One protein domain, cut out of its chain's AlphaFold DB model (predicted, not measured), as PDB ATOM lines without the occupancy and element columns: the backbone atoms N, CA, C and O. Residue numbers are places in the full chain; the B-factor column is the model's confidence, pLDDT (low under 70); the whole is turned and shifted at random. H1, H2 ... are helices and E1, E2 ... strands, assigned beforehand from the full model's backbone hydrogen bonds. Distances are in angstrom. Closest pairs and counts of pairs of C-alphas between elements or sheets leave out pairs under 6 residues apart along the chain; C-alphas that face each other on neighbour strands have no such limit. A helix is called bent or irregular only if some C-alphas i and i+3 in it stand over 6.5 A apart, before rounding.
ATOM      1  N   LEU A   7     131.029 157.830 173.660       76.06
ATOM      2  CA  LEU A   7     130.409 157.847 172.343       76.06
ATOM      3  C   LEU A   7     129.224 156.892 172.371       76.06
ATOM      4  O   LEU A   7     129.328 155.814 172.948       76.06
ATOM      5  N   ILE A   8     128.118 157.262 171.739       73.06
ATOM      6  CA  ILE A   8     126.978 156.366 171.559       73.06
ATOM      7  C   ILE A   8     126.859 155.974 170.093       73.06
ATOM      8  O   ILE A   8     127.030 156.808 169.201       73.06
ATOM      9  N   ASP A   9     126.581 154.702 169.842       73.62
ATOM     10  CA  ASP A   9     126.342 154.225 168.488       73.62
ATOM     11  C   ASP A   9     124.933 154.607 168.012       73.62
ATOM     12  O   ASP A   9     123.959 154.458 168.751       73.62
ATOM     13  N   LYS A  10     124.804 155.057 166.755       67.12
ATOM     14  CA  LYS A  10     123.500 155.291 166.098       67.12
ATOM     15  C   LYS A  10     122.523 154.117 166.261       67.12
ATOM     16  O   LYS A  10     121.406 154.376 166.703       67.12
ATOM     17  N   PRO A  11     122.924 152.853 166.026       65.44
ATOM     18  CA  PRO A  11     122.050 151.707 166.251       65.44
ATOM     19  C   PRO A  11     121.495 151.630 167.685       65.44
ATOM     20  O   PRO A  11     120.356 151.212 167.886       65.44
ATOM     21  N   ALA A  12     122.243 152.075 168.701       65.06
ATOM     22  CA  ALA A  12     121.775 152.068 170.090       65.06
ATOM     23  C   ALA A  12     120.610 153.052 170.317       65.06
ATOM     24  O   ALA A  12     119.673 152.750 171.061       65.06
ATOM     25  N   LEU A  13     120.613 154.185 169.603       65.12
ATOM     26  CA  LEU A  13     119.458 155.079 169.541       65.12
ATOM     27  C   LEU A  13     118.316 154.498 168.701       65.12
ATOM     28  O   LEU A  13     117.156 154.656 169.076       65.12
ATOM     29  N   GLU A  14     118.622 153.829 167.585       64.50
ATOM     30  CA  GLU A  14     117.609 153.310 166.646       64.50
ATOM     31  C   GLU A  14     116.750 152.202 167.253       64.50
ATOM     32  O   GLU A  14     115.576 152.063 166.920       64.50
ATOM     33  N   LYS A  15     117.290 151.461 168.220       60.66
ATOM     34  CA  LYS A  15     116.528 150.476 168.997       60.66
ATOM     35  C   LYS A  15     115.409 151.111 169.839       60.66
ATOM     36  O   LYS A  15     114.403 150.456 170.094       60.66
ATOM     37  N   ASN A  16     115.575 152.365 170.270       55.28
ATOM     38  CA  ASN A  16     114.644 153.062 171.167       55.28
ATOM     39  C   ASN A  16     113.612 153.941 170.441       55.28
ATOM     40  O   ASN A  16     112.727 154.511 171.079       55.28
ATOM     41  N   GLY A  17     113.679 154.039 169.116       51.38
ATOM     42  CA  GLY A  17     112.675 154.745 168.333       51.38
ATOM     43  C   GLY A  17     112.877 154.511 166.848       51.38
ATOM     44  O   GLY A  17     114.005 154.472 166.376       51.38
ATOM     45  N   VAL A  18     111.779 154.384 166.103       50.62
ATOM     46  CA  VAL A  18     111.799 154.417 164.634       50.62
ATOM     47  C   VAL A  18     112.326 155.789 164.224       50.62
ATOM     48  O   VAL A  18     111.579 156.769 164.186       50.62
ATOM     49  N   ILE A  19     113.633 155.893 164.007       56.75
ATOM     50  CA  ILE A  19     114.247 157.175 163.697       56.75
ATOM     51  C   ILE A  19     114.002 157.451 162.218       56.75
ATOM     52  O   ILE A  19     114.637 156.873 161.340       56.75
ATOM     53  N   ALA A  20     113.066 158.353 161.929       50.06
ATOM     54  CA  ALA A  20     113.071 159.055 160.654       50.06
ATOM     55  C   ALA A  20     114.451 159.715 160.504       50.06
ATOM     56  O   ALA A  20     114.893 160.362 161.450       50.06
ATOM     57  N   ALA A  21     115.123 159.522 159.364       59.28
ATOM     58  CA  ALA A  21     116.513 159.898 159.060       59.28
ATOM     59  C   ALA A  21     116.807 161.421 159.088       59.28
ATOM     60  O   ALA A  21     117.398 161.982 158.169       59.28
ATOM     61  N   THR A  22     116.391 162.101 160.148       64.75
ATOM     62  CA  THR A  22     116.445 163.542 160.368       64.75
ATOM     63  C   THR A  22     117.186 163.783 161.677       64.75
ATOM     64  O   THR A  22     116.863 163.171 162.698       64.75
ATOM     65  N   GLU A  23     118.165 164.690 161.674       69.88
ATOM     66  CA  GLU A  23     118.969 165.039 162.862       69.88
ATOM     67  C   GLU A  23     118.106 165.410 164.074       69.88
ATOM     68  O   GLU A  23     118.432 165.058 165.205       69.88
ATOM     69  N   SER A  24     116.957 166.046 163.844       73.38
ATOM     70  CA  SER A  24     115.996 166.416 164.887       73.38
ATOM     71  C   SER A  24     115.401 165.199 165.605       73.38
ATOM     72  O   SER A  24     115.238 165.224 166.822       73.38
ATOM     73  N   SER A  25     115.106 164.119 164.873       70.12
ATOM     74  CA  SER A  25     114.592 162.869 165.450       70.12
ATOM     75  C   SER A  25     115.677 162.113 166.206       70.12
ATOM     76  O   SER A  25     115.394 161.571 167.271       70.12
ATOM     77  N   LEU A  26     116.920 162.126 165.710       71.00
ATOM     78  CA  LEU A  26     118.077 161.597 166.441       71.00
ATOM     79  C   LEU A  26     118.284 162.347 167.760       71.00
ATOM     80  O   LEU A  26     118.485 161.716 168.792       71.00
ATOM     81  N   LEU A  27     118.187 163.679 167.747       78.19
ATOM     82  CA  LEU A  27     118.335 164.499 168.948       78.19
ATOM     83  C   LEU A  27     117.194 164.264 169.950       78.19
ATOM     84  O   LEU A  27     117.452 164.149 171.145       78.19
ATOM     85  N   ALA A  28     115.950 164.136 169.480       78.25
ATOM     86  CA  ALA A  28     114.804 163.833 170.339       78.25
ATOM     87  C   ALA A  28     114.886 162.423 170.946       78.25
ATOM     88  O   ALA A  28     114.606 162.248 172.130       78.25
ATOM     89  N   ALA A  29     115.314 161.426 170.166       74.50
ATOM     90  CA  ALA A  29     115.567 160.076 170.662       74.50
ATOM     91  C   ALA A  29     116.730 160.059 171.665       74.50
ATOM     92  O   ALA A  29     116.641 159.394 172.695       74.50
ATOM     93  N   PHE A  30     117.787 160.843 171.421       76.44
ATOM     94  CA  PHE A  30     118.886 161.009 172.370       76.44
ATOM     95  C   PHE A  30     118.394 161.595 173.694       76.44
ATOM     96  O   PHE A  30     118.740 161.083 174.755       76.44
ATOM     97  N   ASP A  31     117.580 162.652 173.641       80.69
ATOM     98  CA  ASP A  31     117.061 163.307 174.841       80.69
ATOM     99  C   ASP A  31     116.092 162.395 175.614       80.69
ATOM    100  O   ASP A  31     116.211 162.251 176.832       80.69
ATOM    101  N   ALA A  32     115.216 161.675 174.903       79.31
ATOM    102  CA  ALA A  32     114.311 160.686 175.489       79.31
ATOM    103  C   ALA A  32     115.070 159.524 176.153       79.31
ATOM    104  O   ALA A  32     114.748 159.115 177.271       79.31
ATOM    105  N   SER A  33     116.120 159.019 175.501       74.75
ATOM    106  CA  SER A  33     116.963 157.945 176.026       74.75
ATOM    107  C   SER A  33     118.065 158.444 176.958       74.75
ATOM    108  O   SER A  33     118.790 157.625 177.513       74.75
ATOM    109  N   ARG A  34     118.185 159.753 177.217       79.31
ATOM    110  CA  ARG A  34     119.279 160.345 178.007       79.31
ATOM    111  C   ARG A  34     119.445 159.682 179.368       79.31
ATOM    112  O   ARG A  34     120.564 159.442 179.806       79.31
ATOM    113  N   LYS A  35     118.333 159.354 180.029       80.19
ATOM    114  CA  LYS A  35     118.351 158.686 181.336       80.19
ATOM    115  C   LYS A  35     118.935 157.267 181.254       80.19
ATOM    116  O   LYS A  35     119.743 156.920 182.104       80.19
ATOM    117  N   LEU A  36     118.582 156.508 180.215       76.56
ATOM    118  CA  LEU A  36     119.144 155.179 179.932       76.56
ATOM    119  C   LEU A  36     120.620 155.268 179.534       76.56
ATOM    120  O   LEU A  36     121.423 154.473 179.995       76.56
ATOM    121  N   ILE A  37     120.994 156.275 178.738       78.38
ATOM    122  CA  ILE A  37     122.385 156.523 178.334       78.38
ATOM    123  C   ILE A  37     123.258 156.781 179.560       78.38
ATOM    124  O   ILE A  37     124.363 156.259 179.635       78.38
ATOM    125  N   TYR A  38     122.780 157.570 180.526       78.88
ATOM    126  CA  TYR A  38     123.519 157.811 181.765       78.88
ATOM    127  C   TYR A  38     123.650 156.560 182.637       78.88
ATOM    128  O   TYR A  38     124.691 156.392 183.270       78.88
ATOM    129  N   ASP A  39     122.624 155.710 182.681       81.44
ATOM    130  CA  ASP A  39     122.656 154.459 183.444       81.44
ATOM    131  C   ASP A  39     123.650 153.467 182.817       81.44
ATOM    132  O   ASP A  39     124.602 153.059 183.480       81.44
ATOM    133  N   ALA A  40     123.552 153.245 181.502       78.00
ATOM    134  CA  ALA A  40     124.497 152.449 180.717       78.00
ATOM    135  C   ALA A  40     125.932 152.999 180.819       78.00
ATOM    136  O   ALA A  40     126.869 152.287 181.167       78.00
ATOM    137  N   ALA A  41     126.126 154.311 180.636       76.44
ATOM    138  CA  ALA A  41     127.436 154.950 180.795       76.44
ATOM    139  C   ALA A  41     128.037 154.692 182.183       76.44
ATOM    140  O   ALA A  41     129.250 154.518 182.315       76.44
ATOM    141  N   ARG A  42     127.201 154.677 183.226       78.50
ATOM    142  CA  ARG A  42     127.625 154.405 184.598       78.50
ATOM    143  C   ARG A  42     127.987 152.933 184.793       78.50
ATOM    144  O   ARG A  42     128.989 152.665 185.458       78.50
ATOM    145  N   GLU A  43     127.221 152.010 184.222       79.69
ATOM    146  CA  GLU A  43     127.520 150.575 184.253       79.69
ATOM    147  C   GLU A  43     128.820 150.259 183.508       79.69
ATOM    148  O   GLU A  43     129.732 149.681 184.104       79.69
ATOM    149  N   VAL A  44     128.977 150.740 182.270       75.75
ATOM    150  CA  VAL A  44     130.218 150.596 181.486       75.75
ATOM    151  C   VAL A  44     131.399 151.199 182.219       75.75
ATOM    152  O   VAL A  44     132.453 150.576 182.312       75.75
ATOM    153  N   TYR A  45     131.244 152.401 182.775       74.94
ATOM    154  CA  TYR A  45     132.316 153.034 183.533       74.94
ATOM    155  C   TYR A  45     132.731 152.192 184.747       74.94
ATOM    156  O   TYR A  45     133.924 152.043 185.026       74.94
ATOM    157  N   SER A  46     131.754 151.614 185.452       75.19
ATOM    158  CA  SER A  46     132.002 150.740 186.598       75.19
ATOM    159  C   SER A  46     132.701 149.441 186.197       75.19
ATOM    160  O   SER A  46     133.552 148.962 186.948       75.19
ATOM    161  N   GLN A  47     132.354 148.872 185.041       71.62
ATOM    162  CA  GLN A  47     132.912 147.606 184.570       71.62
ATOM    163  C   GLN A  47     134.277 147.765 183.895       71.62
ATOM    164  O   GLN A  47     135.161 146.937 184.106       71.62
ATOM    165  N   ALA A  48     134.471 148.815 183.096       65.12
ATOM    166  CA  ALA A  48     135.587 148.874 182.162       65.12
ATOM    167  C   ALA A  48     136.712 149.861 182.540       65.12
ATOM    168  O   ALA A  48     137.810 149.688 182.023       65.12
ATOM    169  N   ARG A  49     136.531 150.848 183.439       62.00
ATOM    170  CA  ARG A  49     137.586 151.799 183.916       62.00
ATOM    171  C   ARG A  49     138.598 152.338 182.858       62.00
ATOM    172  O   ARG A  49     139.686 152.784 183.211       62.00
ATOM    173  N   GLN A  50     138.253 152.353 181.571       60.47
ATOM    174  CA  GLN A  50     138.970 153.012 180.484       60.47
ATOM    175  C   GLN A  50     138.771 154.541 180.461       60.47
ATOM    176  O   GLN A  50     137.926 155.136 181.128       60.47
ATOM    177  N   THR A  51     139.597 155.213 179.668       61.50
ATOM    178  CA  THR A  51     139.606 156.678 179.538       61.50
ATOM    179  C   THR A  51     138.526 157.195 178.573       61.50
ATOM    180  O   THR A  51     138.191 158.376 178.595       61.50
ATOM    181  N   SER A  52     137.966 156.318 177.738       62.28
ATOM    182  CA  SER A  52     136.926 156.620 176.748       62.28
ATOM    183  C   SER A  52     136.148 155.350 176.423       62.28
ATOM    184  O   SER A  52     136.778 154.318 176.185       62.28
ATOM    185  N   TYR A  53     134.818 155.422 176.364       71.81
ATOM    186  CA  TYR A  53     133.978 154.241 176.128       71.81
ATOM    187  C   TYR A  53     132.941 154.476 175.048       71.81
ATOM    188  O   TYR A  53     132.545 155.611 174.772       71.81
ATOM    189  N   ARG A  54     132.490 153.374 174.454       72.94
ATOM    190  CA  ARG A  54     131.481 153.368 173.406       72.94
ATOM    191  C   ARG A  54     130.270 152.582 173.895       72.94
ATOM    192  O   ARG A  54     130.386 151.394 174.163       72.94
ATOM    193  N   ILE A  55     129.142 153.267 174.029       74.44
ATOM    194  CA  ILE A  55     127.853 152.696 174.418       74.44
ATOM    195  C   ILE A  55     127.227 152.099 173.158       74.44
ATOM    196  O   ILE A  55     126.960 152.813 172.185       74.44
ATOM    197  N   THR A  56     127.038 150.782 173.166       72.62
ATOM    198  CA  THR A  56     126.448 150.019 172.061       72.62
ATOM    199  C   THR A  56     125.010 149.601 172.391       72.62
ATOM    200  O   THR A  56     124.524 149.790 173.506       72.62
TER     201      THR A  56
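AT A GLANCE: This is residues 7 to 56 of the 61 residues of an uncharacterized protein of Brucella daejeonensis (UniProt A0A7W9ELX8). One long helix, H2, is bent into an L of two arms, and the rest of the printed part runs along the inside of the L: the short helix H1 lies near arm H2a, and the short strand E1 runs back beside arm H2b. The two ends of the printed part meet there, where residues 7 to 8 pair in parallel with residues 54 to 55 of E1. You are reading 50 residues with two named helices and one named strand, in the order H1, H2, E1, and the class is mostly helix. The whole is only just compact, close to loose, with a radius of gyration of the C-alphas of 11.6 A and spans of 34 by 16 by 14 A.

IN THESE COORDINATES: Begin with H2, residues 23 to 48, which by its hydrogen bonds was assigned as one helix but is bent: C-alphas 32 and 35 are 7.4 A apart. Find C-alpha 23 at (118.969, 165.039, 162.862); from there arm H2a, residues 23 to 32, runs 14.1 A. Arm H2b, residues 35 to 48, runs 19.9 A and ends at C-alpha 48, at (135.587, 148.874, 182.162). Look back along the chain for H1, residues 10 to 14, 6.2 A long, with C-alpha 10 at (123.500, 155.291, 166.098). Look ahead for E1, residues 53 to 55, 6.5 A long.

HOW THE PARTS SIT: Compare the two arms first: the lines of H2a and H2b are about perpendicular, at 75 degrees. Next take H2a and H1: the two only just touch, with 3 pairs of C-alphas within 8 A, the closest being those of Leu 13 and Ala 29 at 6.4 A. H1 and H2b are apart. Between H2b and E1, 6 pairs of C-alphas are within 8 A, the closest being those of Ala 41 and Ile 55 at 6.8 A. H2a and E1 are apart. The closest C-alphas of H1 and E1 are those of Ala 12 and Ile 55, 7.5 A apart. E1 pairs with no named strand. In H1, H2a and H2b every O i to N i+4 pair is within hydrogen-bond range.

THE WHOLE: Measure the length from Ala 20 to Arg 49, whose C-alphas are the two farthest apart, 34.6 A. The C-alphas of Leu 7 and Thr 56, the first and last printed, are 8.8 A apart. The printed part has no cut. The link from H1 to H2 is short, with 8 residues, and that from H2 to E1 is tight, with 4. Residues 46 to 51, of which 46 to 48 belong to H2, stand free. In the B-factor column, the mean pLDDT of the printed part is 70.3, and residues 10 to 23 and 48 to 52 are under 70.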